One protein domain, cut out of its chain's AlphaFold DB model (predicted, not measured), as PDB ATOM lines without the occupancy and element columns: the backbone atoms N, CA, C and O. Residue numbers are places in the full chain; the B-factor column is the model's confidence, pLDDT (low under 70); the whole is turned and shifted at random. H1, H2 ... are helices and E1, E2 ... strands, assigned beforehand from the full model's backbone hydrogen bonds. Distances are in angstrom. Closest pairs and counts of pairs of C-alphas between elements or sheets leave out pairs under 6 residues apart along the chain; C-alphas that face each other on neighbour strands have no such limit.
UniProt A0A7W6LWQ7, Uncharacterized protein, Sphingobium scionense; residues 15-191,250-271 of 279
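What this domain is: This is residues 15 to 191 and 250 to 271 of the 279 residues of an uncharacterized protein of Sphingobium scionense (UniProt A0A7W6LWQ7). A long helical hairpin, H1 and H2, packs through H1 on a helical core where H5, H6 and H10 come together, with a small two-stranded sheet, E1 and E2, beside H6. H7 packs on H6, H3 packs on H2, and H8 and H9 lie loosely beyond H10. There are 199 residues printed, with ten named helices and two named strands in the order H1 H2 H3 H4 H5 H6 E1 H7 E2 H8 H9 H10; the strands are antiparallel and the class is mostly helix. The whole is compact, with a radius of gyration of the C-alphas of 16.7 A and spans of 49 by 41 by 30 A.

How they stand to each other: Begin with the hairpin of H1, residues 16 to 35, and H2, residues 39 to 57: they touch at a shallow tilt of 26 degrees, opposite ways, closest at C-alphas 31 and 42, 5.2 A. Residues 47 to 55 of H2 touch H3, residues 63 to 71, closest at C-alphas 50 and 70, 6.5 A. H5, residues 80 to 93, touches H1 at a steep tilt of 47 degrees, closest at C-alphas 25 and 83, 3.8 A. The hub, H6, residues 106 to 114, touches H5 closest at C-alphas 85 and 107, 4.5 A, and H4, residues 75 to 78, at C-alphas 76 and 114, 4.6 A. H7, residues 137 to 145, touches H6 at a shallow tilt of 17 degrees, closest at C-alphas 110 and 137, 6.0 A. Between E1, residues 120 to 123, and E2, residues 151 to 154, N 122 and O 151 are within hydrogen-bond range at 2.8 A. H10, residues 255 to 271, touches H1 with residues 262 to 268 alone, about perpendicular at 90 degrees, closest at C-alphas 18 and 263, 5.2 A. H8, residues 169 to 175, is close to H10 but not clearly touching, and H9, residues 180 to 189, is near it. Every O i to N i+4 pair is within hydrogen-bond range in H2, H3, H6, H7 and H8; it is 15 of 16 in H1, 9 of 10 in H5, 3 of 6 in H9 and 10 of 13 in H10, and H4 is too short.

Where its parts are: Find C-alpha 16 at (-30.905, -1.418, 34.185); H1 runs 28.5 A from there, and H2 26.5 A. H5 is 21.1 A long, and H10 22.4 A, ending at C-alpha 271, (-43.579, 2.104, 29.190), with a kink of 73 degrees near residue 265.

The domain as a whole: Residues 192 to 249 are not printed, and C-alphas 191 and 250 are 36.3 A apart across the cut. The long links are H5 to H6, E1 to H7 and E2 to H8. Confidence is under 70 in 64 residues, among them 156 to 191.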
ATOM      1  N   ASP A  15     -26.618  -1.221  32.237       60.88
ATOM      2  CA  ASP A  15     -27.867  -0.498  32.006       60.88
ATOM      3  C   ASP A  15     -29.045  -1.326  32.540       60.88
ATOM      4  O   ASP A  15     -29.343  -2.414  32.040       60.88
ATOM      5  N   ILE A  16     -29.732  -0.793  33.554       61.66
ATOM      6  CA  ILE A  16     -30.905  -1.418  34.185       61.66
ATOM      7  C   ILE A  16     -31.993  -1.790  33.159       61.66
ATOM      8  O   ILE A  16     -32.751  -2.736  33.369       61.66
ATOM      9  N   PHE A  17     -32.042  -1.092  32.017       64.56
ATOM     10  CA  PHE A  17     -32.992  -1.351  30.934       64.56
ATOM     11  C   PHE A  17     -32.625  -2.555  30.072       64.56
ATOM     12  O   PHE A  17     -33.499  -3.348  29.720       64.56
ATOM     13  N   SER A  18     -31.338  -2.708  29.764       68.12
ATOM     14  CA  SER A  18     -30.811  -3.880  29.062       68.12
ATOM     15  C   SER A  18     -30.948  -5.145  29.899       68.12
ATOM     16  O   SER A  18     -31.275  -6.208  29.370       68.12
ATOM     17  N   HIS A  19     -30.722  -5.024  31.209       77.44
ATOM     18  CA  HIS A  19     -30.833  -6.127  32.158       77.44
ATOM     19  C   HIS A  19     -32.251  -6.712  32.197       77.44
ATOM     20  O   HIS A  19     -32.414  -7.923  32.069       77.44
ATOM     21  N   PHE A  20     -33.275  -5.853  32.284       83.56
ATOM     22  CA  PHE A  20     -34.680  -6.277  32.264       83.56
ATOM     23  C   PHE A  20     -34.983  -7.161  31.043       83.56
ATOM     24  O   PHE A  20     -35.456  -8.289  31.182       83.56
ATOM     25  N   PHE A  21     -34.681  -6.677  29.833       85.81
ATOM     26  CA  PHE A  21     -35.037  -7.403  28.611       85.81
ATOM     27  C   PHE A  21     -34.175  -8.635  28.375       85.81
ATOM     28  O   PHE A  21     -34.664  -9.607  27.804       85.81
ATOM     29  N   LEU A  22     -32.931  -8.637  28.856       87.69
ATOM     30  CA  LEU A  22     -32.105  -9.834  28.857       87.69
ATOM     31  C   LEU A  22     -32.751 -10.960  29.676       87.69
ATOM     32  O   LEU A  22     -32.880 -12.073  29.170       87.69
ATOM     33  N   ASN A  23     -33.197 -10.672  30.898       90.19
ATOM     34  CA  ASN A  23     -33.804 -11.683  31.765       90.19
ATOM     35  C   ASN A  23     -35.163 -12.149  31.229       90.19
ATOM     36  O   ASN A  23     -35.464 -13.344  31.247       90.19
ATOM     37  N   VAL A  24     -35.959 -11.232  30.666       92.56
ATOM     38  CA  VAL A  24     -37.207 -11.581  29.971       92.56
ATOM     39  C   VAL A  24     -36.934 -12.469  28.750       92.56
ATOM     40  O   VAL A  24     -37.618 -13.476  28.565       92.56
ATOM     41  N   ALA A  25     -35.914 -12.159  27.945       93.38
ATOM     42  CA  ALA A  25     -35.519 -12.968  26.793       93.38
ATOM     43  C   ALA A  25     -35.025 -14.365  27.202       93.38
ATOM     44  O   ALA A  25     -35.411 -15.358  26.589       93.38
ATOM     45  N   GLN A  26     -34.222 -14.470  28.263       95.19
ATOM     46  CA  GLN A  26     -33.773 -15.758  28.800       95.19
ATOM     47  C   GLN A  26     -34.944 -16.599  29.319       95.19
ATOM     48  O   GLN A  26     -35.015 -17.794  29.034       95.19
ATOM     49  N   ALA A  27     -35.892 -15.982  30.029       95.94
ATOM     50  CA  ALA A  27     -37.102 -16.660  30.481       95.94
ATOM     51  C   ALA A  27     -37.973 -17.130  29.305       95.94
ATOM     52  O   ALA A  27     -38.530 -18.224  29.363       95.94
ATOM     53  N   ASN A  28     -38.061 -16.330  28.237       96.25
ATOM     54  CA  ASN A  28     -38.753 -16.692  27.002       96.25
ATOM     55  C   ASN A  28     -38.127 -17.944  26.357       96.25
ATOM     56  O   ASN A  28     -38.848 -18.908  26.107       96.25
ATOM     57  N   VAL A  29     -36.797 -17.982  26.192       96.69
ATOM     58  CA  VAL A  29     -36.088 -19.159  25.651       96.69
ATOM     59  C   VAL A  29     -36.286 -20.390  26.536       96.69
ATOM     60  O   VAL A  29     -36.709 -21.432  26.044       96.69
ATOM     61  N   ALA A  30     -36.068 -20.267  27.849       96.81
ATOM     62  CA  ALA A  30     -36.236 -21.386  28.778       96.81
ATOM     63  C   ALA A  30     -37.682 -21.919  28.801       96.81
ATOM     64  O   ALA A  30     -37.917 -23.118  28.972       96.81
ATOM     65  N   ALA A  31     -38.671 -21.039  28.628       95.62
ATOM     66  CA  ALA A  31     -40.067 -21.436  28.523       95.62
ATOM     67  C   ALA A  31     -40.355 -22.161  27.202       95.62
ATOM     68  O   ALA A  31     -41.036 -23.182  27.227       95.62
ATOM     69  N   ALA A  32     -39.816 -21.681  26.077       93.56
ATOM     70  CA  ALA A  32     -39.951 -22.351  24.784       93.56
ATOM     71  C   ALA A  32     -39.326 -23.758  24.804       93.56
ATOM     72  O   ALA A  32     -39.945 -24.715  24.349       93.56
ATOM     73  N   GLU A  33     -38.154 -23.919  25.424       95.25
ATOM     74  CA  GLU A  33     -37.515 -25.230  25.610       95.25
ATOM     75  C   GLU A  33     -38.352 -26.174  26.485       95.25
ATOM     76  O   GLU A  33     -38.424 -27.376  26.230       95.25
ATOM     77  N   ARG A  34     -39.000 -25.635  27.523       95.88
ATOM     78  CA  ARG A  34     -39.783 -26.426  28.478       95.88
ATOM     79  C   ARG A  34     -41.166 -26.817  27.963       95.88
ATOM     80  O   ARG A  34     -41.641 -27.905  28.287       95.88
ATOM     81  N   TYR A  35     -41.840 -25.910  27.264       94.50
ATOM     82  CA  TYR A  35     -43.253 -26.035  26.902       94.50
ATOM     83  C   TYR A  35     -43.472 -26.262  25.397       94.50
ATOM     84  O   TYR A  35     -44.608 -26.480  24.975       94.50
ATOM     85  N   GLY A  36     -42.406 -26.261  24.589       92.06
ATOM     86  CA  GLY A  36     -42.471 -26.506  23.150       92.06
ATOM     87  C   GLY A  36     -43.274 -25.426  22.429       92.06
ATOM     88  O   GLY A  36     -42.916 -24.254  22.458       92.06
ATOM     89  N   GLU A  37     -44.370 -25.824  21.786       88.44
ATOM     90  CA  GLU A  37     -45.241 -24.922  21.019       88.44
ATOM     91  C   GLU A  37     -46.407 -24.341  21.844       88.44
ATOM     92  O   GLU A  37     -47.217 -23.581  21.308       88.44
ATOM     93  N   ASP A  38     -46.513 -24.654  23.144       94.81
ATOM     94  CA  ASP A  38     -47.570 -24.106  24.006       94.81
ATOM     95  C   ASP A  38     -47.339 -22.611  24.292       94.81
ATOM     96  O   ASP A  38     -46.728 -22.198  25.286       94.81
ATOM     97  N   ARG A  39     -47.875 -21.779  23.396       93.00
ATOM     98  CA  ARG A  39     -47.770 -20.317  23.456       93.00
ATOM     99  C   ARG A  39     -48.369 -19.723  24.724       93.00
ATOM    100  O   ARG A  39     -47.855 -18.722  25.216       93.00
ATOM    101  N   ALA A  40     -49.428 -20.320  25.269       95.75
ATOM    102  CA  ALA A  40     -50.063 -19.807  26.476       95.75
ATOM    103  C   ALA A  40     -49.162 -20.027  27.699       95.75
ATOM    104  O   ALA A  40     -48.984 -19.112  28.510       95.75
ATOM    105  N   ALA A  41     -48.543 -21.206  27.807       95.19
ATOM    106  CA  ALA A  41     -47.581 -21.495  28.865       95.19
ATOM    107  C   ALA A  41     -46.324 -20.612  28.764       95.19
ATOM    108  O   ALA A  41     -45.843 -20.106  29.785       95.19
ATOM    109  N   ILE A  42     -45.826 -20.371  27.544       96.00
ATOM    110  CA  ILE A  42     -44.683 -19.479  27.294       96.00
ATOM    111  C   ILE A  42     -45.020 -18.042  27.691       96.00
ATOM    112  O   ILE A  42     -44.295 -17.444  28.486       96.00
ATOM    113  N   ALA A  43     -46.157 -17.515  27.228       95.31
ATOM    114  CA  ALA A  43     -46.616 -16.174  27.572       95.31
ATOM    115  C   ALA A  43     -46.743 -15.979  29.093       95.31
ATOM    116  O   ALA A  43     -46.284 -14.970  29.625       95.31
ATOM    117  N   GLN A  44     -47.277 -16.971  29.817       96.12
ATOM    118  CA  GLN A  44     -47.359 -16.926  31.281       96.12
ATOM    119  C   GLN A  44     -45.982 -16.912  31.957       96.12
ATOM    120  O   GLN A  44     -45.793 -16.228  32.965       96.12
ATOM    121  N   ALA A  45     -45.013 -17.673  31.444       95.69
ATOM    122  CA  ALA A  45     -43.654 -17.665  31.974       95.69
ATOM    123  C   ALA A  45     -42.967 -16.310  31.745       95.69
ATOM    124  O   ALA A  45     -42.355 -15.777  32.674       95.69
ATOM    125  N   VAL A  46     -43.147 -15.728  30.558       95.69
ATOM    126  CA  VAL A  46     -42.665 -14.386  30.211       95.69
ATOM    127  C   VAL A  46     -43.315 -13.321  31.094       95.69
ATOM    128  O   VAL A  46     -42.616 -12.480  31.648       95.69
ATOM    129  N   ASP A  47     -44.630 -13.386  31.316       94.75
ATOM    130  CA  ASP A  47     -45.345 -12.453  32.194       94.75
ATOM    131  C   ASP A  47     -44.842 -12.494  33.641       94.75
ATOM    132  O   ASP A  47     -44.737 -11.451  34.296       94.75
ATOM    133  N   ARG A  48     -44.507 -13.688  34.147       94.69
ATOM    134  CA  ARG A  48     -43.871 -13.829  35.464       94.69
ATOM    135  C   ARG A  48     -42.495 -13.171  35.485       94.69
ATOM    136  O   ARG A  48     -42.218 -12.436  36.426       94.69
ATOM    137  N   ALA A  49     -41.678 -13.387  34.454       94.31
ATOM    138  CA  ALA A  49     -40.363 -12.759  34.349       94.31
ATOM    139  C   ALA A  49     -40.468 -11.228  34.294       94.31
ATOM    140  O   ALA A  49     -39.796 -10.552  35.065       94.31
ATOM    141  N   ILE A  50     -41.383 -10.683  33.482       91.62
ATOM    142  CA  ILE A  50     -41.668  -9.241  33.432       91.62
ATOM    143  C   ILE A  50     -42.005  -8.717  34.832       91.62
ATOM    144  O   ILE A  50     -41.427  -7.725  35.262       91.62
ATOM    145  N   LEU A  51     -42.908  -9.371  35.570       90.94
ATOM    146  CA  LEU A  51     -43.273  -8.922  36.919       90.94
ATOM    147  C   LEU A  51     -42.108  -8.972  37.901       90.94
ATOM    148  O   LEU A  51     -41.929  -8.022  38.663       90.94
ATOM    149  N   THR A  52     -41.340 -10.061  37.896       90.62
ATOM    150  CA  THR A  52     -40.163 -10.206  38.755       90.62
ATOM    151  C   THR A  52     -39.152  -9.105  38.466       90.62
ATOM    152  O   THR A  52     -38.719  -8.421  39.392       90.62
ATOM    153  N   GLU A  53     -38.840  -8.861  37.195       88.56
ATOM    154  CA  GLU A  53     -37.893  -7.816  36.822       88.56
ATOM    155  C   GLU A  53     -38.434  -6.425  37.161       88.56
ATOM    156  O   GLU A  53     -37.714  -5.645  37.776       88.56
ATOM    157  N   LEU A  54     -39.711  -6.128  36.872       83.88
ATOM    158  CA  LEU A  54     -40.350  -4.863  37.259       83.88
ATOM    159  C   LEU A  54     -40.257  -4.615  38.774       83.88
ATOM    160  O   LEU A  54     -40.007  -3.485  39.184       83.88
ATOM    161  N   GLN A  55     -40.428  -5.641  39.611       84.56
ATOM    162  CA  GLN A  55     -40.291  -5.521  41.069       84.56
ATOM    163  C   GLN A  55     -38.858  -5.208  41.503       84.56
ATOM    164  O   GLN A  55     -38.664  -4.456  42.457       84.56
ATOM    165  N   VAL A  56     -37.860  -5.755  40.806       82.62
ATOM    166  CA  VAL A  56     -36.445  -5.456  41.061       82.62
ATOM    167  C   VAL A  56     -36.132  -4.006  40.699       82.62
ATOM    168  O   VAL A  56     -35.494  -3.299  41.479       82.62
ATOM    169  N   ILE A  57     -36.599  -3.546  39.538       73.81
ATOM    170  CA  ILE A  57     -36.247  -2.219  39.020       73.81
ATOM    171  C   ILE A  57     -37.139  -1.091  39.552       73.81
ATOM    172  O   ILE A  57     -36.730   0.063  39.493       73.81
ATOM    173  N   LEU A  58     -38.344  -1.392  40.049       75.75
ATOM    174  CA  LEU A  58     -39.322  -0.440  40.598       75.75
ATOM    175  C   LEU A  58     -39.845  -0.926  41.972       75.75
ATOM    176  O   LEU A  58     -41.054  -1.095  42.149       75.75
ATOM    177  N   PRO A  59     -38.972  -1.119  42.981       72.62
ATOM    178  CA  PRO A  59     -39.326  -1.794  44.239       72.62
ATOM    179  C   PRO A  59     -40.326  -1.024  45.111       72.62
ATOM    180  O   PRO A  59     -40.966  -1.598  45.987       72.62
ATOM    181  N   SER A  60     -40.476   0.284  44.890       73.69
ATOM    182  CA  SER A  60     -41.435   1.138  45.599       73.69
ATOM    183  C   SER A  60     -42.809   1.210  44.925       73.69
ATOM    184  O   SER A  60     -43.717   1.865  45.445       73.69
ATOM    185  N   MET A  61     -42.984   0.569  43.767       74.25
ATOM    186  CA  MET A  61     -44.240   0.593  43.030       74.25
ATOM    187  C   MET A  61     -45.241  -0.396  43.627       74.25
ATOM    188  O   MET A  61     -44.913  -1.539  43.936       74.25
ATOM    189  N   ASN A  62     -46.494   0.039  43.783       83.06
ATOM    190  CA  ASN A  62     -47.532  -0.841  44.308       83.06
ATOM    191  C   ASN A  62     -47.870  -1.980  43.311       83.06
ATOM    192  O   ASN A  62     -47.707  -1.808  42.097       83.06
ATOM    193  N   PRO A  63     -48.394  -3.127  43.788       83.69
ATOM    194  CA  PRO A  63     -48.683  -4.280  42.931       83.69
ATOM    195  C   PRO A  63     -49.651  -3.995  41.775       83.69
ATOM    196  O   PRO A  63     -49.484  -4.540  40.688       83.69
ATOM    197  N   ALA A  64     -50.646  -3.128  41.981       80.81
ATOM    198  CA  ALA A  64     -51.621  -2.791  40.945       80.81
ATOM    199  C   ALA A  64     -50.978  -2.016  39.781       80.81
ATOM    200  O   ALA A  64     -51.265  -2.294  38.618       80.81
ATOM    201  N   ALA A  65     -50.066  -1.091  40.082       76.50
ATOM    202  CA  ALA A  65     -49.313  -0.346  39.080       76.50
ATOM    203  C   ALA A  65     -48.338  -1.252  38.312       76.50
ATOM    204  O   ALA A  65     -48.253  -1.146  37.091       76.50
ATOM    205  N   LEU A  66     -47.682  -2.202  38.989       79.75
ATOM    206  CA  LEU A  66     -46.831  -3.204  38.335       79.75
ATOM    207  C   LEU A  66     -47.627  -4.096  37.369       79.75
ATOM    208  O   LEU A  66     -47.180  -4.355  36.252       79.75
ATOM    209  N   LEU A  67     -48.828  -4.530  37.767       83.00
ATOM    210  CA  LEU A  67     -49.725  -5.292  36.895       83.00
ATOM    211  C   LEU A  67     -50.201  -4.468  35.693       83.00
ATOM    212  O   LEU A  67     -50.288  -5.013  34.594       83.00
ATOM    213  N   GLY A  68     -50.476  -3.177  35.897       78.62
ATOM    214  CA  GLY A  68     -50.818  -2.243  34.826       78.62
ATOM    215  C   GLY A  68     -49.678  -2.064  33.822       78.62
ATOM    216  O   GLY A  68     -49.914  -2.160  32.622       78.62
ATOM    217  N   LEU A  69     -48.439  -1.895  34.299       78.75
ATOM    218  CA  LEU A  69     -47.257  -1.830  33.435       78.75
ATOM    219  C   LEU A  69     -47.062  -3.126  32.650       78.75
ATOM    220  O   LEU A  69     -46.916  -3.075  31.436       78.75
ATOM    221  N   ARG A  70     -47.129  -4.286  33.319       86.44
ATOM    222  CA  ARG A  70     -47.048  -5.605  32.670       86.44
ATOM    223  C   ARG A  70     -48.062  -5.743  31.529       86.44
ATOM    224  O   ARG A  70     -47.716  -6.226  30.453       86.44
ATOM    225  N   ALA A  71     -49.311  -5.344  31.776       83.00
ATOM    226  CA  ALA A  71     -50.386  -5.425  30.790       83.00
ATOM    227  C   ALA A  71     -50.182  -4.482  29.593       83.00
ATOM    228  O   ALA A  71     -50.758  -4.728  28.541       83.00
ATOM    229  N   GLY A  72     -49.371  -3.432  29.745       79.19
ATOM    230  CA  GLY A  72     -49.010  -2.514  28.666       79.19
ATOM    231  C   GLY A  72     -47.870  -3.000  27.769       79.19
ATOM    232  O   GLY A  72     -47.627  -2.379  26.742       79.19
ATOM    233  N   PHE A  73     -47.166  -4.083  28.123       84.56
ATOM    234  CA  PHE A  73     -46.104  -4.613  27.266       84.56
ATOM    235  C   PHE A  73     -46.680  -5.285  26.009       84.56
ATOM    236  O   PHE A  73     -47.627  -6.068  26.148       84.56
ATOM    237  N   PRO A  74     -46.069  -5.077  24.828       86.44
ATOM    238  CA  PRO A  74     -46.524  -5.664  23.567       86.44
ATOM    239  C   PRO A  74     -46.551  -7.193  23.581       86.44
ATOM    240  O   PRO A  74     -45.676  -7.845  24.159       86.44
ATOM    241  N   ASP A  75     -47.516  -7.778  22.873       89.44
ATOM    242  CA  ASP A  75     -47.655  -9.236  22.764       89.44
ATOM    243  C   ASP A  75     -46.459  -9.901  22.078       89.44
ATOM    244  O   ASP A  75     -46.120 -11.042  22.393       89.44
ATOM    245  N   ALA A  76     -45.742  -9.165  21.229       91.50
ATOM    246  CA  ALA A  76     -44.518  -9.634  20.597       91.50
ATOM    247  C   ALA A  76     -43.443 -10.087  21.609       91.50
ATOM    248  O   ALA A  76     -42.726 -11.043  21.327       91.50
ATOM    249  N   ILE A  77     -43.374  -9.511  22.820       91.12
ATOM    250  CA  ILE A  77     -42.440  -9.960  23.881       91.12
ATOM    251  C   ILE A  77     -42.798 -11.368  24.395       91.12
ATOM    252  O   ILE A  77     -41.931 -12.133  24.825       91.12
ATOM    253  N   ARG A  78     -44.085 -11.731  24.343       93.44
ATOM    254  CA  ARG A  78     -44.603 -13.048  24.745       93.44
ATOM    255  C   ARG A  78     -44.444 -14.094  23.643       93.44
ATOM    256  O   ARG A  78     -44.623 -15.280  23.913       93.44
ATOM    257  N   HIS A  79     -44.094 -13.681  22.424       95.19
ATOM    258  CA  HIS A  79     -43.921 -14.596  21.306       95.19
ATOM    259  C   HIS A  79     -42.686 -15.502  21.513       95.19
ATOM    260  O   HIS A  79     -41.631 -14.993  21.898       95.19
ATOM    261  N   PRO A  80     -42.741 -16.818  21.221       95.31
ATOM    262  CA  PRO A  80     -41.604 -17.734  21.428       95.31
ATOM    263  C   PRO A  80     -40.331 -17.371  20.646       95.31
ATOM    264  O   PRO A  80     -39.223 -17.740  21.024       95.31
ATOM    265  N   ALA A  81     -40.476 -16.638  19.541       94.62
ATOM    266  CA  ALA A  81     -39.340 -16.187  18.739       94.62
ATOM    267  C   ALA A  81     -38.574 -15.006  19.372       94.62
ATOM    268  O   ALA A  81     -37.420 -14.764  19.013       94.62
ATOM    269  N   PHE A  82     -39.187 -14.279  20.314       94.56
ATOM    270  CA  PHE A  82     -38.621 -13.053  20.874       94.56
ATOM    271  C   PHE A  82     -37.292 -13.285  21.594       94.56
ATOM    272  O   PHE A  82     -36.310 -12.606  21.295       94.56
ATOM    273  N   GLY A  83     -37.238 -14.246  22.522       93.31
ATOM    274  CA  GLY A  83     -36.055 -14.447  23.357       93.31
ATOM    275  C   GLY A  83     -34.816 -14.778  22.528       93.31
ATOM    276  O   GLY A  83     -33.744 -14.205  22.732       93.31
ATOM    277  N   ARG A  84     -34.986 -15.641  21.521       93.88
ATOM    278  CA  ARG A  84     -33.919 -16.001  20.586       93.88
ATOM    279  C   ARG A  84     -33.491 -14.814  19.723       93.88
ATOM    280  O   ARG A  84     -32.292 -14.575  19.605       93.88
ATOM    281  N   ALA A  85     -34.443 -14.061  19.165       92.19
ATOM    282  CA  ALA A  85     -34.148 -12.867  18.373       92.19
ATOM    283  C   ALA A  85     -33.335 -11.842  19.180       92.19
ATOM    284  O   ALA A  85     -32.292 -11.377  18.722       92.19
ATOM    285  N   TRP A  86     -33.758 -11.555  20.416       90.56
ATOM    286  CA  TRP A  86     -33.067 -10.632  21.315       90.56
ATOM    287  C   TRP A  86     -31.615 -11.046  21.575       90.56
ATOM    288  O   TRP A  86     -30.705 -10.227  21.443       90.56
ATOM    289  N   LEU A  87     -31.388 -12.312  21.938       88.94
ATOM    290  CA  LEU A  87     -30.050 -12.819  22.250       88.94
ATOM    291  C   LEU A  87     -29.130 -12.799  21.023       88.94
ATOM    292  O   LEU A  87     -27.995 -12.337  21.141       88.94
ATOM    293  N   LEU A  88     -29.633 -13.211  19.854       86.50
ATOM    294  CA  LEU A  88     -28.876 -13.189  18.600       86.50
ATOM    295  C   LEU A  88     -28.457 -11.771  18.211       86.50
ATOM    296  O   LEU A  88     -27.292 -11.532  17.899       86.50
ATOM    297  N   ILE A  89     -29.383 -10.810  18.255       82.56
ATOM    298  CA  ILE A  89     -29.052  -9.429  17.896       82.56
ATOM    299  C   ILE A  89     -28.157  -8.778  18.942       82.56
ATOM    300  O   ILE A  89     -27.264  -8.026  18.565       82.56
ATOM    301  N   ARG A  90     -28.317  -9.090  20.231       79.19
ATOM    302  CA  ARG A  90     -27.395  -8.625  21.277       79.19
ATOM    303  C   ARG A  90     -25.965  -9.113  21.024       79.19
ATOM    304  O   ARG A  90     -25.028  -8.330  21.167       79.19
ATOM    305  N   GLU A  91     -25.794 -10.383  20.665       77.25
ATOM    306  CA  GLU A  91     -24.486 -10.950  20.328       77.25
ATOM    307  C   GLU A  91     -23.921 -10.297  19.059       77.25
ATOM    308  O   GLU A  91     -22.815  -9.756  19.083       77.25
ATOM    309  N   ALA A  92     -24.713 -10.227  17.986       70.00
ATOM    310  CA  ALA A  92     -24.293  -9.626  16.723       70.00
ATOM    311  C   ALA A  92     -23.954  -8.126  16.862       70.00
ATOM    312  O   ALA A  92     -22.972  -7.655  16.288       70.00
ATOM    313  N   ALA A  93     -24.707  -7.384  17.681       63.31
ATOM    314  CA  ALA A  93     -24.475  -5.976  18.013       63.31
ATOM    315  C   ALA A  93     -23.055  -5.707  18.530       63.31
ATOM    316  O   ALA A  93     -22.451  -4.692  18.186       63.31
ATOM    317  N   SER A  94     -22.483  -6.641  19.294       56.50
ATOM    318  CA  SER A  94     -21.107  -6.527  19.797       56.50
ATOM    319  C   SER A  94     -20.026  -6.636  18.709       56.50
ATOM    320  O   SER A  94     -18.874  -6.275  18.953       56.50
ATOM    321  N   HIS A  95     -20.393  -7.071  17.499       55.28
ATOM    322  CA  HIS A  95     -19.474  -7.359  16.397       55.28
ATOM    323  C   HIS A  95     -19.630  -6.444  15.172       55.28
ATOM    324  O   HIS A  95     -18.753  -6.450  14.307       55.28
ATOM    325  N   TYR A  96     -20.689  -5.631  15.069       52.47
ATOM    326  CA  TYR A  96     -20.872  -4.754  13.907       52.47
ATOM    327  C   TYR A  96     -19.884  -3.580  13.916       52.47
ATOM    328  O   TYR A  96     -20.047  -2.599  14.642       52.47
ATOM    329  N   SER A  97     -18.862  -3.649  13.062       46.12
ATOM    330  CA  SER A  97     -17.959  -2.522  12.796       46.12
ATOM    331  C   SER A  97     -18.582  -1.457  11.888       46.12
ATOM    332  O   SER A  97     -18.146  -0.309  11.925       46.12
ATOM    333  N   ASP A  98     -19.583  -1.834  11.087       52.72
ATOM    334  CA  ASP A  98     -20.298  -0.942  10.174       52.72
ATOM    335  C   ASP A  98     -21.486  -0.280  10.886       52.72
ATOM    336  O   ASP A  98     -22.342  -0.940  11.482       52.72
ATOM    337  N   PHE A  99     -21.513   1.050  10.850       49.66
ATOM    338  CA  PHE A  99     -22.500   1.866  11.540       49.66
ATOM    339  C   PHE A  99     -23.888   1.832  10.875       49.66
ATOM    340  O   PHE A  99     -24.889   2.076  11.551       49.66
ATOM    341  N   LEU A 100     -23.959   1.518   9.577       55.50
ATOM    342  CA  LEU A 100     -25.186   1.574   8.780       55.50
ATOM    343  C   LEU A 100     -25.621   0.222   8.215       55.50
ATOM    344  O   LEU A 100     -26.505   0.198   7.361       55.50
ATOM    345  N   ALA A 101     -25.066  -0.889   8.707       63.81
ATOM    346  CA  ALA A 101     -25.526  -2.218   8.319       63.81
ATOM    347  C   ALA A 101     -27.057  -2.309   8.446       63.81
ATOM    348  O   ALA A 101     -27.631  -2.029   9.504       63.81
ATOM    349  N   ILE A 102     -27.709  -2.664   7.342       69.56
ATOM    350  CA  ILE A 102     -29.159  -2.805   7.241       69.56
ATOM    351  C   ILE A 102     -29.500  -4.279   7.449       69.56
ATOM    352  O   ILE A 102     -28.911  -5.142   6.798       69.56
ATOM    353  N   SER A 103     -30.450  -4.578   8.339       69.62
ATOM    354  CA  SER A 103     -30.890  -5.962   8.521       69.62
ATOM    355  C   SER A 103     -31.782  -6.432   7.380       69.62
ATOM    356  O   SER A 103     -32.805  -5.812   7.080       69.62
ATOM    357  N   SER A 104     -31.443  -7.591   6.827       76.50
ATOM    358  CA  SER A 104     -32.314  -8.395   5.969       76.50
ATOM    359  C   SER A 104     -32.908  -9.611   6.690       76.50
ATOM    360  O   SER A 104     -33.546 -10.443   6.053       76.50
ATOM    361  N   SER A 105     -32.672  -9.762   7.996       86.12
ATOM    362  CA  SER A 105     -33.169 -10.890   8.787       86.12
ATOM    363  C   SER A 105     -34.405 -10.514   9.608       86.12
ATOM    364  O   SER A 105     -34.686  -9.332   9.829       86.12
ATOM    365  N   VAL A 106     -35.153 -11.527  10.050       91.88
ATOM    366  CA  VAL A 106     -36.417 -11.347  10.778       91.88
ATOM    367  C   VAL A 106     -36.198 -10.941  12.237       91.88
ATOM    368  O   VAL A 106     -37.046 -10.287  12.837       91.88
ATOM    369  N   GLU A 107     -35.053 -11.269  12.837       92.50
ATOM    370  CA  GLU A 107     -34.796 -11.034  14.260       92.50
ATOM    371  C   GLU A 107     -34.872  -9.541  14.636       92.50
ATOM    372  O   GLU A 107     -35.544  -9.216  15.618       92.50
ATOM    373  N   PRO A 108     -34.305  -8.599  13.857       87.75
ATOM    374  CA  PRO A 108     -34.485  -7.166  14.087       87.75
ATOM    375  C   PRO A 108     -35.940  -6.702  13.981       87.75
ATOM    376  O   PRO A 108     -36.360  -5.855  14.769       87.75
ATOM    377  N   ALA A 109     -36.727  -7.294  13.077       91.31
ATOM    378  CA  ALA A 109     -38.157  -7.022  12.980       91.31
ATOM    379  C   ALA A 109     -38.909  -7.493  14.236       91.31
ATOM    380  O   ALA A 109     -39.722  -6.753  14.784       91.31
ATOM    381  N   ILE A 110     -38.592  -8.684  14.751       93.50
ATOM    382  CA  ILE A 110     -39.188  -9.218  15.987       93.50
ATOM    383  C   ILE A 110     -38.890  -8.300  17.178       93.50
ATOM    384  O   ILE A 110     -39.772  -8.037  17.993       93.50
ATOM    385  N   ILE A 111     -37.663  -7.783  17.280       90.00
ATOM    386  CA  ILE A 111     -37.282  -6.866  18.362       90.00
ATOM    387  C   ILE A 111     -38.028  -5.537  18.239       90.00
ATOM    388  O   ILE A 111     -38.502  -5.013  19.243       90.00
ATOM    389  N   MET A 112     -38.175  -5.002  17.025       87.50
ATOM    390  CA  MET A 112     -38.973  -3.797  16.783       87.50
ATOM    391  C   MET A 112     -40.451  -4.006  17.128       87.50
ATOM    392  O   MET A 112     -41.028  -3.176  17.820       87.50
ATOM    393  N   ALA A 113     -41.040  -5.142  16.759       90.25
ATOM    394  CA  ALA A 113     -42.394  -5.501  17.170       90.25
ATOM    395  C   ALA A 113     -42.528  -5.603  18.702       90.25
ATOM    396  O   ALA A 113     -43.486  -5.095  19.281       90.25
ATOM    397  N   ALA A 114     -41.538  -6.190  19.380       88.62
ATOM    398  CA  ALA A 114     -41.473  -6.259  20.843       88.62
ATOM    399  C   ALA A 114     -41.322  -4.884  21.517       88.62
ATOM    400  O   ALA A 114     -41.666  -4.724  22.685       88.62
ATOM    401  N   LEU A 115     -40.841  -3.893  20.771       81.19
ATOM    402  CA  LEU A 115     -40.748  -2.487  21.154       81.19
ATOM    403  C   LEU A 115     -41.993  -1.668  20.784       81.19
ATOM    404  O   LEU A 115     -41.984  -0.453  20.982       81.19
ATOM    405  N   ASP A 116     -43.010  -2.317  20.211       80.50
ATOM    406  CA  ASP A 116     -44.168  -1.693  19.566       80.50
ATOM    407  C   ASP A 116     -43.789  -0.624  18.533       80.50
ATOM    408  O   ASP A 116     -44.392   0.441  18.416       80.50
ATOM    409  N   ILE A 117     -42.731  -0.903  17.778       82.94
ATOM    410  CA  ILE A 117     -42.365  -0.169  16.575       82.94
ATOM    411  C   ILE A 117     -42.909  -0.988  15.401       82.94
ATOM    412  O   ILE A 117     -42.355  -2.057  15.119       82.94
ATOM    413  N   PRO A 118     -43.966  -0.529  14.706       85.31
ATOM    414  CA  PRO A 118     -44.470  -1.222  13.530       85.31
ATOM    415  C   PRO A 118     -43.363  -1.396  12.490       85.31
ATOM    416  O   PRO A 118     -42.706  -0.435  12.078       85.31
ATOM    417  N   VAL A 119     -43.156  -2.638  12.072       89.81
ATOM    418  CA  VAL A 119     -42.151  -2.999  11.079       89.81
ATOM    419  C   VAL A 119     -42.751  -2.867   9.697       89.81
ATOM    420  O   VAL A 119     -43.840  -3.371   9.431       89.81
ATOM    421  N   ILE A 120     -41.993  -2.250   8.800       90.25
ATOM    422  CA  ILE A 120     -42.339  -2.104   7.393       90.25
ATOM    423  C   ILE A 120     -41.380  -2.990   6.599       90.25
ATOM    424  O   ILE A 120     -40.193  -2.675   6.540       90.25
ATOM    425  N   PRO A 121     -41.835  -4.105   6.011       90.50
ATOM    426  CA  PRO A 121     -40.983  -4.952   5.189       90.50
ATOM    427  C   PRO A 121     -40.692  -4.224   3.881       90.50
ATOM    428  O   PRO A 121     -41.615  -3.908   3.129       90.50
ATOM    429  N   LEU A 122     -39.423  -3.937   3.610       85.62
ATOM    430  CA  LEU A 122     -39.000  -3.165   2.447       85.62
ATOM    431  C   LEU A 122     -38.403  -4.055   1.363       85.62
ATOM    432  O   LEU A 122     -37.672  -5.011   1.632       85.62
ATOM    433  N   ARG A 123     -38.666  -3.686   0.113       79.56
ATOM    434  CA  ARG A 123     -38.038  -4.253  -1.070       79.56
ATOM    435  C   ARG A 123     -36.655  -3.637  -1.244       79.56
ATOM    436  O   ARG A 123     -36.536  -2.558  -1.815       79.56
ATOM    437  N   GLY A 124     -35.627  -4.362  -0.799       69.25
ATOM    438  CA  GLY A 124     -34.229  -4.171  -1.200       69.25
ATOM    439  C   GLY A 124     -33.822  -2.720  -1.504       69.25
ATOM    440  O   GLY A 124     -33.849  -1.857  -0.633       69.25
ATOM    441  N   THR A 125     -33.435  -2.480  -2.758       55.19
ATOM    442  CA  THR A 125     -32.865  -1.218  -3.257       55.19
ATOM    443  C   THR A 125     -33.855  -0.070  -3.405       55.19
ATOM    444  O   THR A 125     -33.423   1.079  -3.458       55.19
ATOM    445  N   ASP A 126     -35.154  -0.361  -3.469       57.91
ATOM    446  CA  ASP A 126     -36.156   0.615  -3.911       57.91
ATOM    447  C   ASP A 126     -36.890   1.265  -2.730       57.91
ATOM    448  O   ASP A 126     -37.586   2.257  -2.907       57.91
ATOM    449  N   ILE A 127     -36.710   0.739  -1.506       67.19
ATOM    450  CA  ILE A 127     -37.362   1.235  -0.270       67.19
ATOM    451  C   ILE A 127     -38.907   1.209  -0.401       67.19
ATOM    452  O   ILE A 127     -39.648   1.822   0.365       67.19
ATOM    453  N   ASP A 128     -39.417   0.412  -1.341       75.44
ATOM    454  CA  ASP A 128     -40.842   0.163  -1.504       75.44
ATOM    455  C   ASP A 128     -41.332  -0.811  -0.436       75.44
ATOM    456  O   ASP A 128     -40.702  -1.834  -0.160       75.44
ATOM    457  N   SER A 129     -42.491  -0.527   0.150       83.56
ATOM    458  CA  SER A 129     -43.121  -1.442   1.100       83.56
ATOM    459  C   SER A 129     -43.653  -2.691   0.381       83.56
ATOM    460  O   SER A 129     -44.397  -2.597  -0.595       83.56
ATOM    461  N   LEU A 130     -43.273  -3.874   0.871       85.81
ATOM    462  CA  LEU A 130     -43.804  -5.166   0.424       85.81
ATOM    463  C   LEU A 130     -45.132  -5.515   1.105       85.81
ATOM    464  O   LEU A 130     -45.917  -6.286   0.555       85.81
ATOM    465  N   ALA A 131     -45.374  -4.977   2.300       88.69
ATOM    466  CA  ALA A 131     -46.601  -5.187   3.052       88.69
ATOM    467  C   ALA A 131     -46.853  -4.032   4.040       88.69
ATOM    468  O   ALA A 131     -45.906  -3.353   4.447       88.69
ATOM    469  N   PRO A 132     -48.111  -3.820   4.466       88.31
ATOM    470  CA  PRO A 132     -48.434  -2.812   5.471       88.31
ATOM    471  C   PRO A 132     -47.603  -2.964   6.759       88.31
ATOM    472  O   PRO A 132     -47.222  -4.091   7.095       88.31
ATOM    473  N   PRO A 133     -47.362  -1.863   7.500       88.62
ATOM    474  CA  PRO A 133     -46.687  -1.919   8.789       88.62
ATOM    475  C   PRO A 133     -47.351  -2.925   9.738       88.62
ATOM    476  O   PRO A 133     -48.579  -2.957   9.842       88.62
ATOM    477  N   THR A 134     -46.557  -3.731  10.443       91.69
ATOM    478  CA  THR A 134     -47.067  -4.750  11.372       91.69
ATOM    479  C   THR A 134     -46.170  -4.921  12.598       91.69
ATOM    480  O   THR A 134     -44.950  -4.789  12.510       91.69
ATOM    481  N   SER A 135     -46.774  -5.235  13.743       90.75
ATOM    482  CA  SER A 135     -46.100  -5.718  14.958       90.75
ATOM    483  C   SER A 135     -46.451  -7.180  15.280       90.75
ATOM    484  O   SER A 135     -46.013  -7.717  16.296       90.75
ATOM    485  N   ASP A 136     -47.219  -7.850  14.414       94.69
ATOM    486  CA  ASP A 136     -47.542  -9.271  14.553       94.69
ATOM    487  C   ASP A 136     -46.340 -10.135  14.150       94.69
ATOM    488  O   ASP A 136     -45.926 -10.158  12.989       94.69
ATOM    489  N   VAL A 137     -45.784 -10.856  15.125       95.56
ATOM    490  CA  VAL A 137     -44.593 -11.685  14.936       95.56
ATOM    491  C   VAL A 137     -44.850 -12.879  14.017       95.56
ATOM    492  O   VAL A 137     -43.961 -13.216  13.239       95.56
ATOM    493  N   ASP A 138     -46.039 -13.486  14.039       96.12
ATOM    494  CA  ASP A 138     -46.353 -14.587  13.119       96.12
ATOM    495  C   ASP A 138     -46.335 -14.092  11.681       96.12
ATOM    496  O   ASP A 138     -45.700 -14.681  10.804       96.12
ATOM    497  N   ARG A 139     -46.949 -12.927  11.463       95.44
ATOM    498  CA  ARG A 139     -46.956 -12.295  10.152       95.44
ATOM    499  C   ARG A 139     -45.547 -11.937   9.679       95.44
ATOM    500  O   ARG A 139     -45.254 -12.065   8.492       95.44
ATOM    501  N   LEU A 140     -44.677 -11.486  10.584       94.62
ATOM    502  CA  LEU A 140     -43.277 -11.204  10.265       94.62
ATOM    503  C   LEU A 140     -42.512 -12.468   9.865       94.62
ATOM    504  O   LEU A 140     -41.760 -12.425   8.894       94.62
ATOM    505  N   LEU A 141     -42.725 -13.590  10.555       95.00
ATOM    506  CA  LEU A 141     -42.108 -14.869  10.190       95.00
ATOM    507  C   LEU A 141     -42.532 -15.303   8.778       95.00
ATOM    508  O   LEU A 141     -41.675 -15.555   7.935       95.00
ATOM    509  N   GLU A 142     -43.832 -15.259   8.470       94.88
ATOM    510  CA  GLU A 142     -44.353 -15.589   7.131       94.88
ATOM    511  C   GLU A 142     -43.748 -14.724   6.012       94.88
ATOM    512  O   GLU A 142     -43.423 -15.215   4.925       94.88
ATOM    513  N   LEU A 143     -43.620 -13.416   6.266       92.69
ATOM    514  CA  LEU A 143     -43.092 -12.451   5.302       92.69
ATOM    515  C   LEU A 143     -41.606 -12.679   5.007       92.69
ATOM    516  O   LEU A 143     -41.177 -12.446   3.879       92.69
ATOM    517  N   TRP A 144     -40.828 -13.126   5.994       91.81
ATOM    518  CA  TRP A 144     -39.398 -13.393   5.824       91.81
ATOM    519  C   TRP A 144     -39.095 -14.791   5.272       91.81
ATOM    520  O   TRP A 144     -38.069 -14.959   4.604       91.81
ATOM    521  N   ASP A 145     -40.006 -15.750   5.459       91.31
ATOM    522  CA  ASP A 145     -39.918 -17.098   4.883       91.31
ATOM    523  C   ASP A 145     -40.244 -17.135   3.376       91.31
ATOM    524  O   ASP A 145     -39.918 -18.106   2.687       91.31
ATOM    525  N   THR A 146     -40.848 -16.071   2.831       84.19
ATOM    526  CA  THR A 146     -41.274 -16.005   1.425       84.19
ATOM    527  C   THR A 146     -40.385 -15.060   0.603       84.19
ATOM    528  O   THR A 146     -40.288 -13.877   0.923       84.19
ATOM    529  N   PRO A 147     -39.767 -15.514  -0.506       80.56
ATOM    530  CA  PRO A 147     -39.053 -14.619  -1.415       80.56
ATOM    531  C   PRO A 147     -39.980 -13.576  -2.080       80.56
ATOM    532  O   PRO A 147     -41.097 -13.924  -2.473       80.56
ATOM    533  N   PRO A 148     -39.517 -12.330  -2.319       81.94
ATOM    534  CA  PRO A 148     -38.179 -11.812  -2.026       81.94
ATOM    535  C   PRO A 148     -37.998 -11.472  -0.539       81.94
ATOM    536  O   PRO A 148     -38.856 -10.822   0.052       81.94
ATOM    537  N   HIS A 149     -36.855 -11.858   0.038       80.56
ATOM    538  CA  HIS A 149     -36.559 -11.590   1.448       80.56
ATOM    539  C   HIS A 149     -36.541 -10.075   1.728       80.56
ATOM    540  O   HIS A 149     -35.794  -9.353   1.055       80.56
ATOM    541  N   PRO A 150     -37.339  -9.579   2.692       86.12
ATOM    542  CA  PRO A 150     -37.421  -8.154   2.966       86.12
ATOM    543  C   PRO A 150     -36.202  -7.624   3.719       86.12
ATOM    544  O   PRO A 150     -35.516  -8.328   4.461       86.12
ATOM    545  N   ILE A 151     -36.011  -6.316   3.596       87.19
ATOM    546  CA  ILE A 151     -35.240  -5.516   4.542       87.19
ATOM    547  C   ILE A 151     -36.174  -5.004   5.641       87.19
ATOM    548  O   ILE A 151     -37.336  -4.685   5.388       87.19
ATOM    549  N   VAL A 152     -35.661  -4.887   6.865       86.50
ATOM    550  CA  VAL A 152     -36.409  -4.306   7.984       86.50
ATOM    551  C   VAL A 152     -36.465  -2.786   7.840       86.50
ATOM    552  O   VAL A 152     -35.432  -2.116   7.860       86.50
ATOM    553  N   GLY A 153     -37.668  -2.233   7.721       85.00
ATOM    554  CA  GLY A 153     -37.922  -0.799   7.696       85.00
ATOM    555  C   GLY A 153     -38.873  -0.327   8.789       85.00
ATOM    556  O   GLY A 153     -39.474  -1.118   9.516       85.00
ATOM    557  N   PHE A 154     -39.004   0.988   8.893       80.25
ATOM    558  CA  PHE A 154     -39.929   1.681   9.786       80.25
ATOM    559  C   PHE A 154     -40.321   3.031   9.197       80.25
ATOM    560  O   PHE A 154     -39.694   3.516   8.256       80.25
ATOM    561  N   GLU A 155     -41.337   3.654   9.779       75.88
ATOM    562  CA  GLU A 155     -41.713   5.032   9.486       75.88
ATOM    563  C   GLU A 155     -41.223   5.929  10.634       75.88
ATOM    564  O   GLU A 155     -41.792   5.914  11.724       75.88
ATOM    565  N   PRO A 156     -40.162   6.733  10.442       67.50
ATOM    566  CA  PRO A 156     -39.655   7.603  11.502       67.50
ATOM    567  C   PRO A 156     -40.686   8.630  11.987       67.50
ATOM    568  O   PRO A 156     -40.642   9.052  13.139       67.50
ATOM    569  N   ALA A 157     -41.596   9.052  11.103       59.25
ATOM    570  CA  ALA A 157     -42.600  10.074  11.381       59.25
ATOM    571  C   ALA A 157     -43.744   9.586  12.290       59.25
ATOM    572  O   ALA A 157     -44.379  10.416  12.947       59.25
ATOM    573  N   SER A 158     -43.990   8.272  12.354       58.28
ATOM    574  CA  SER A 158     -45.029   7.667  13.196       58.28
ATOM    575  C   SER A 158     -44.544   7.327  14.607       58.28
ATOM    576  O   SER A 158     -45.344   6.945  15.459       58.28
ATOM    577  N   LEU A 159     -43.254   7.519  14.896       57.03
ATOM    578  CA  LEU A 159     -42.692   7.269  16.217       57.03
ATOM    579  C   LEU A 159     -42.722   8.530  17.084       57.03
ATOM    580  O   LEU A 159     -42.045   9.522  16.818       57.03
ATOM    581  N   ASP A 160     -43.453   8.448  18.198       46.66
ATOM    582  CA  ASP A 160     -43.513   9.486  19.240       46.66
ATOM    583  C   ASP A 160     -42.169   9.674  19.981       46.66
ATOM    584  O   ASP A 160     -42.010  10.583  20.807       46.66
ATOM    585  N   HIS A 161     -41.186   8.801  19.732       46.66
ATOM    586  CA  HIS A 161     -39.899   8.774  20.420       46.66
ATOM    587  C   HIS A 161     -38.752   9.091  19.470       46.66
ATOM    588  O   HIS A 161     -38.522   8.432  18.463       46.66
ATOM    589  N   TYR A 162     -38.004  10.127  19.838       44.47
ATOM    590  CA  TYR A 162     -36.861  10.620  19.093       44.47
ATOM    591  C   TYR A 162     -35.707   9.617  19.182       44.47
ATOM    592  O   TYR A 162     -35.066   9.504  20.230       44.47
ATOM    593  N   PHE A 163     -35.341   8.988  18.067       43.59
ATOM    594  CA  PHE A 163     -33.986   8.463  17.902       43.59
ATOM    595  C   PHE A 163     -33.077   9.616  17.506       43.59
ATOM    596  O   PHE A 163     -32.693   9.790  16.352       43.59
ATOM    597  N   LEU A 164     -32.731  10.453  18.482       39.94
ATOM    598  CA  LEU A 164     -31.531  11.260  18.336       39.94
ATOM    599  C   LEU A 164     -30.376  10.262  18.262       39.94
ATOM    600  O   LEU A 164     -29.937   9.739  19.286       39.94
ATOM    601  N   VAL A 165     -29.905  10.000  17.040       37.91
ATOM    602  CA  VAL A 165     -28.637   9.326  16.742       37.91
ATOM    603  C   VAL A 165     -27.500  10.252  17.187       37.91
ATOM    604  O   VAL A 165     -26.721  10.799  16.418       37.91
ATOM    605  N   SER A 166     -27.456  10.510  18.484       32.88
ATOM    606  CA  SER A 166     -26.308  11.007  19.205       32.88
ATOM    607  C   SER A 166     -26.248  10.084  20.407       32.88
ATOM    608  O   SER A 166     -27.125  10.183  21.264       32.88
ATOM    609  N   GLY A 167     -25.304   9.139  20.405       37.94
ATOM    610  CA  GLY A 167     -25.168   8.061  21.390       37.94
ATOM    611  C   GLY A 167     -25.029   8.565  22.826       37.94
ATOM    612  O   GLY A 167     -23.946   8.575  23.398       37.94
ATOM    613  N   SER A 168     -26.120   9.050  23.410       41.12
ATOM    614  CA  SER A 168     -26.129   9.678  24.715       41.12
ATOM    615  C   SER A 168     -27.434   9.365  25.428       41.12
ATOM    616  O   SER A 168     -28.466  10.010  25.217       41.12
ATOM    617  N   VAL A 169     -27.325   8.437  26.379       43.44
ATOM    618  CA  VAL A 169     -28.291   8.136  27.447       43.44
ATOM    619  C   VAL A 169     -28.873   9.414  28.079       43.44
ATOM    620  O   VAL A 169     -30.015   9.447  28.534       43.44
ATOM    621  N   ARG A 170     -28.123  10.523  28.057       43.59
ATOM    622  CA  ARG A 170     -28.563  11.841  28.524       43.59
ATOM    623  C   ARG A 170     -29.709  12.446  27.707       43.59
ATOM    624  O   ARG A 170     -30.594  13.062  28.299       43.59
ATOM    625  N   SER A 171     -29.693  12.327  26.380       43.97
ATOM    626  CA  SER A 171     -30.748  12.878  25.515       43.97
ATOM    627  C   SER A 171     -32.067  12.152  25.753       43.97
ATOM    628  O   SER A 171     -33.101  12.800  25.909       43.97
ATOM    629  N   LEU A 172     -32.004  10.826  25.910       47.53
ATOM    630  CA  LEU A 172     -33.146  10.016  26.319       47.53
ATOM    631  C   LEU A 172     -33.660  10.450  27.700       47.53
ATOM    632  O   LEU A 172     -34.818  10.828  27.827       47.53
ATOM    633  N   ARG A 173     -32.787  10.530  28.717       49.59
ATOM    634  CA  ARG A 173     -33.151  11.001  30.070       49.59
ATOM    635  C   ARG A 173     -33.806  12.387  30.079       49.59
ATOM    636  O   ARG A 173     -34.738  12.608  30.843       49.59
ATOM    637  N   ARG A 174     -33.349  13.317  29.232       48.47
ATOM    638  CA  ARG A 174     -33.952  14.654  29.086       48.47
ATOM    639  C   ARG A 174     -35.333  14.609  28.440       48.47
ATOM    640  O   ARG A 174     -36.211  15.330  28.898       48.47
ATOM    641  N   CYS A 175     -35.542  13.758  27.436       47.47
ATOM    642  CA  CYS A 175     -36.875  13.545  26.864       47.47
ATOM    643  C   CYS A 175     -37.830  12.958  27.914       47.47
ATOM    644  O   CYS A 175     -38.960  13.417  28.058       47.47
ATOM    645  N   LEU A 176     -37.338  12.018  28.727       49.22
ATOM    646  CA  LEU A 176     -38.094  11.409  29.824       49.22
ATOM    647  C   LEU A 176     -38.294  12.348  31.029       49.22
ATOM    648  O   LEU A 176     -39.095  12.045  31.910       49.22
ATOM    649  N   ALA A 177     -37.602  13.492  31.104       52.00
ATOM    650  CA  ALA A 177     -37.677  14.418  32.239       52.00
ATOM    651  C   ALA A 177     -39.029  15.147  32.352       52.00
ATOM    652  O   ALA A 177     -39.407  15.545  33.452       52.00
ATOM    653  N   GLY A 178     -39.754  15.307  31.239       53.72
ATOM    654  CA  GLY A 178     -40.980  16.113  31.174       53.72
ATOM    655  C   GLY A 178     -42.300  15.358  31.362       53.72
ATOM    656  O   GLY A 178     -43.298  15.985  31.697       53.72
ATOM    657  N   ASP A 179     -42.342  14.035  31.171       49.62
ATOM    658  CA  ASP A 179     -43.607  13.279  31.183       49.62
ATOM    659  C   ASP A 179     -43.894  12.678  32.582       49.62
ATOM    660  O   ASP A 179     -43.038  11.978  33.135       49.62
ATOM    661  N   PRO A 180     -45.058  12.957  33.207       55.41
ATOM    662  CA  PRO A 180     -45.413  12.467  34.545       55.41
ATOM    663  C   PRO A 180     -45.290  10.950  34.732       55.41
ATOM    664  O   PRO A 180     -44.947  10.504  35.828       55.41
ATOM    665  N   ARG A 181     -45.486  10.153  33.674       49.03
ATOM    666  CA  ARG A 181     -45.436   8.681  33.729       49.03
ATOM    667  C   ARG A 181     -44.052   8.139  34.086       49.03
ATOM    668  O   ARG A 181     -43.950   7.052  34.645       49.03
ATOM    669  N   PHE A 182     -42.992   8.916  33.856       51.56
ATOM    670  CA  PHE A 182     -41.621   8.532  34.211       51.56
ATOM    671  C   PHE A 182     -41.191   8.985  35.598       51.56
ATOM    672  O   PHE A 182     -40.036   8.776  35.951       51.56
ATOM    673  N   GLN A 183     -42.059   9.596  36.409       58.22
ATOM    674  CA  GLN A 183     -41.687   9.977  37.774       58.22
ATOM    675  C   GLN A 183     -41.090   8.807  38.587       58.22
ATOM    676  O   GLN A 183     -40.046   9.028  39.207       58.22
ATOM    677  N   PRO A 184     -41.647   7.577  38.538       52.22
ATOM    678  CA  PRO A 184     -41.061   6.432  39.237       52.22
ATOM    679  C   PRO A 184     -39.677   6.066  38.692       52.22
ATOM    680  O   PRO A 184     -38.750   5.828  39.456       52.22
ATOM    681  N   LEU A 185     -39.512   6.100  37.368       50.06
ATOM    682  CA  LEU A 185     -38.256   5.752  36.714       50.06
ATOM    683  C   LEU A 185     -37.161   6.809  36.962       50.06
ATOM    684  O   LEU A 185     -36.012   6.473  37.235       50.06
ATOM    685  N   ARG A 186     -37.521   8.097  36.969       55.94
ATOM    686  CA  ARG A 186     -36.610   9.217  37.264       55.94
ATOM    687  C   ARG A 186     -36.032   9.161  38.674       55.94
ATOM    688  O   ARG A 186     -34.864   9.495  38.848       55.94
ATOM    689  N   ALA A 187     -36.829   8.740  39.657       55.78
ATOM    690  CA  ALA A 187     -36.374   8.596  41.039       55.78
ATOM    691  C   ALA A 187     -35.268   7.533  41.186       55.78
ATOM    692  O   ALA A 187     -34.449   7.627  42.094       55.78
ATOM    693  N   ILE A 188     -35.228   6.560  40.272       45.91
ATOM    694  CA  ILE A 188     -34.317   5.407  40.310       45.91
ATOM    695  C   ILE A 188     -33.081   5.638  39.433       45.91
ATOM    696  O   ILE A 188     -31.984   5.226  39.789       45.91
ATOM    697  N   MET A 189     -33.224   6.359  38.316       45.44
ATOM    698  CA  MET A 189     -32.119   6.638  37.388       45.44
ATOM    699  C   MET A 189     -31.088   7.663  37.897       45.44
ATOM    700  O   MET A 189     -30.008   7.767  37.312       45.44
ATOM    701  N   GLY A 190     -31.410   8.416  38.955       48.91
ATOM    702  CA  GLY A 190     -30.540   9.426  39.566       48.91
ATOM    703  C   GLY A 190     -30.251  10.666  38.688       48.91
ATOM    704  O   GLY A 190     -30.443  10.654  37.468       48.91
ATOM    705  N   PRO A 191     -29.786  11.782  39.284       43.69
ATOM    706  CA  PRO A 191     -29.299  12.941  38.541       43.69
ATOM    707  C   PRO A 191     -27.923  12.620  37.942       43.69
ATOM    708  O   PRO A 191     -26.958  12.379  38.660       43.69
ATOM    709  N   HIS A 250     -41.038   5.494   4.400       74.81
ATOM    710  CA  HIS A 250     -40.397   4.359   5.043       74.81
ATOM    711  C   HIS A 250     -38.881   4.439   4.892       74.81
ATOM    712  O   HIS A 250     -38.367   4.843   3.850       74.81
ATOM    713  N   GLN A 251     -38.158   4.033   5.929       76.75
ATOM    714  CA  GLN A 251     -36.701   4.009   5.942       76.75
ATOM    715  C   GLN A 251     -36.195   2.661   6.460       76.75
ATOM    716  O   GLN A 251     -36.817   2.094   7.362       76.75
ATOM    717  N   PRO A 252     -35.074   2.134   5.932       78.56
ATOM    718  CA  PRO A 252     -34.452   0.941   6.492       78.56
ATOM    719  C   PRO A 252     -33.988   1.204   7.931       78.56
ATOM    720  O   PRO A 252     -33.483   2.287   8.233       78.56
ATOM    721  N   MET A 253     -34.138   0.214   8.813       79.06
ATOM    722  CA  MET A 253     -33.658   0.269  10.195       79.06
ATOM    723  C   MET A 253     -32.160  -0.074  10.248       79.06
ATOM    724  O   MET A 253     -31.788  -1.222   9.981       79.06
ATOM    725  N   PRO A 254     -31.277   0.863  10.635       75.06
ATOM    726  CA  PRO A 254     -29.868   0.557  10.843       75.06
ATOM    727  C   PRO A 254     -29.667  -0.255  12.111       75.06
ATOM    728  O   PRO A 254     -30.202   0.080  13.174       75.06
ATOM    729  N   MET A 255     -28.780  -1.243  12.039       72.62
ATOM    730  CA  MET A 255     -28.463  -2.105  13.174       72.62
ATOM    731  C   MET A 255     -27.915  -1.342  14.383       72.62
ATOM    732  O   MET A 255     -28.233  -1.709  15.510       72.62
ATOM    733  N   ARG A 256     -27.168  -0.242  14.195       67.12
ATOM    734  CA  ARG A 256     -26.698   0.587  15.323       67.12
ATOM    735  C   ARG A 256     -27.808   1.375  16.007       67.12
ATOM    736  O   ARG A 256     -27.724   1.599  17.213       67.12
ATOM    737  N   ILE A 257     -28.839   1.792  15.267       71.31
ATOM    738  CA  ILE A 257     -30.016   2.416  15.881       71.31
ATOM    739  C   ILE A 257     -30.746   1.360  16.705       71.31
ATOM    740  O   ILE A 257     -30.993   1.594  17.884       71.31
ATOM    741  N   LEU A 258     -30.997   0.179  16.134       75.69
ATOM    742  CA  LEU A 258     -31.630  -0.920  16.861       75.69
ATOM    743  C   LEU A 258     -30.837  -1.334  18.105       75.69
ATOM    744  O   LEU A 258     -31.412  -1.432  19.183       75.69
ATOM    745  N   GLU A 259     -29.521  -1.514  17.992       73.88
ATOM    746  CA  GLU A 259     -28.649  -1.808  19.131       73.88
ATOM    747  C   GLU A 259     -28.770  -0.733  20.213       73.88
ATOM    748  O   GLU A 259     -28.879  -1.051  21.396       73.88
ATOM    749  N   TYR A 260     -28.743   0.543  19.831       70.62
ATOM    750  CA  TYR A 260     -28.868   1.632  20.789       70.62
ATOM    751  C   TYR A 260     -30.217   1.586  21.515       70.62
ATOM    752  O   TYR A 260     -30.270   1.777  22.734       70.62
ATOM    753  N   ILE A 261     -31.297   1.290  20.786       72.94
ATOM    754  CA  ILE A 261     -32.622   1.083  21.371       72.94
ATOM    755  C   ILE A 261     -32.565  -0.077  22.357       72.94
ATOM    756  O   ILE A 261     -32.933   0.117  23.513       72.94
ATOM    757  N   MET A 262     -32.027  -1.224  21.932       76.81
ATOM    758  CA  MET A 262     -31.832  -2.420  22.754       76.81
ATOM    759  C   MET A 262     -31.050  -2.142  24.037       76.81
ATOM    760  O   MET A 262     -31.408  -2.646  25.099       76.81
ATOM    761  N   ARG A 263     -30.010  -1.311  23.950       70.19
ATOM    762  CA  ARG A 263     -29.144  -0.985  25.084       70.19
ATOM    763  C   ARG A 263     -29.793  -0.028  26.078       70.19
ATOM    764  O   ARG A 263     -29.695  -0.227  27.286       70.19
ATOM    765  N   HIS A 264     -30.431   1.023  25.572       60.69
ATOM    766  CA  HIS A 264     -30.732   2.207  26.381       60.69
ATOM    767  C   HIS A 264     -32.206   2.606  26.388       60.69
ATOM    768  O   HIS A 264     -32.627   3.355  27.267       60.69
ATOM    769  N   GLY A 265     -32.984   2.162  25.402       59.84
ATOM    770  CA  GLY A 265     -34.324   2.675  25.115       59.84
ATOM    771  C   GLY A 265     -35.474   1.713  25.400       59.84
ATOM    772  O   GLY A 265     -36.589   2.189  25.576       59.84
ATOM    773  N   VAL A 266     -35.246   0.398  25.472       61.84
ATOM    774  CA  VAL A 266     -36.340  -0.594  25.342       61.84
ATOM    775  C   VAL A 266     -37.392  -0.501  26.432       61.84
ATOM    776  O   VAL A 266     -38.584  -0.455  26.133       61.84
ATOM    777  N   LEU A 267     -36.978  -0.417  27.697       57.72
ATOM    778  CA  LEU A 267     -37.944  -0.320  28.790       57.72
ATOM    779  C   LEU A 267     -38.649   1.029  28.797       57.72
ATOM    780  O   LEU A 267     -39.847   1.084  29.047       57.72
ATOM    781  N   ALA A 268     -37.923   2.107  28.501       58.94
ATOM    782  CA  ALA A 268     -38.543   3.414  28.376       58.94
ATOM    783  C   ALA A 268     -39.627   3.354  27.295       58.94
ATOM    784  O   ALA A 268     -40.784   3.594  27.612       58.94
ATOM    785  N   MET A 269     -39.285   2.923  26.079       60.09
ATOM    786  CA  MET A 269     -40.206   2.799  24.943       60.09
ATOM    787  C   MET A 269     -41.429   1.930  25.244       60.09
ATOM    788  O   MET A 269     -42.546   2.357  24.972       60.09
ATOM    789  N   SER A 270     -41.233   0.789  25.908       61.12
ATOM    790  CA  SER A 270     -42.328  -0.121  26.275       61.12
ATOM    791  C   SER A 270     -43.258   0.449  27.358       61.12
ATOM    792  O   SER A 270     -44.394   0.012  27.488       61.12
ATOM    793  N   ILE A 271     -42.791   1.430  28.144       58.56
ATOM    794  CA  ILE A 271     -43.579   2.104  29.190       58.56
ATOM    795  C   ILE A 271     -44.216   3.414  28.675       58.56
ATOM    796  O   ILE A 271     -45.224   3.859  29.229       58.56
TER     797      ILE A 271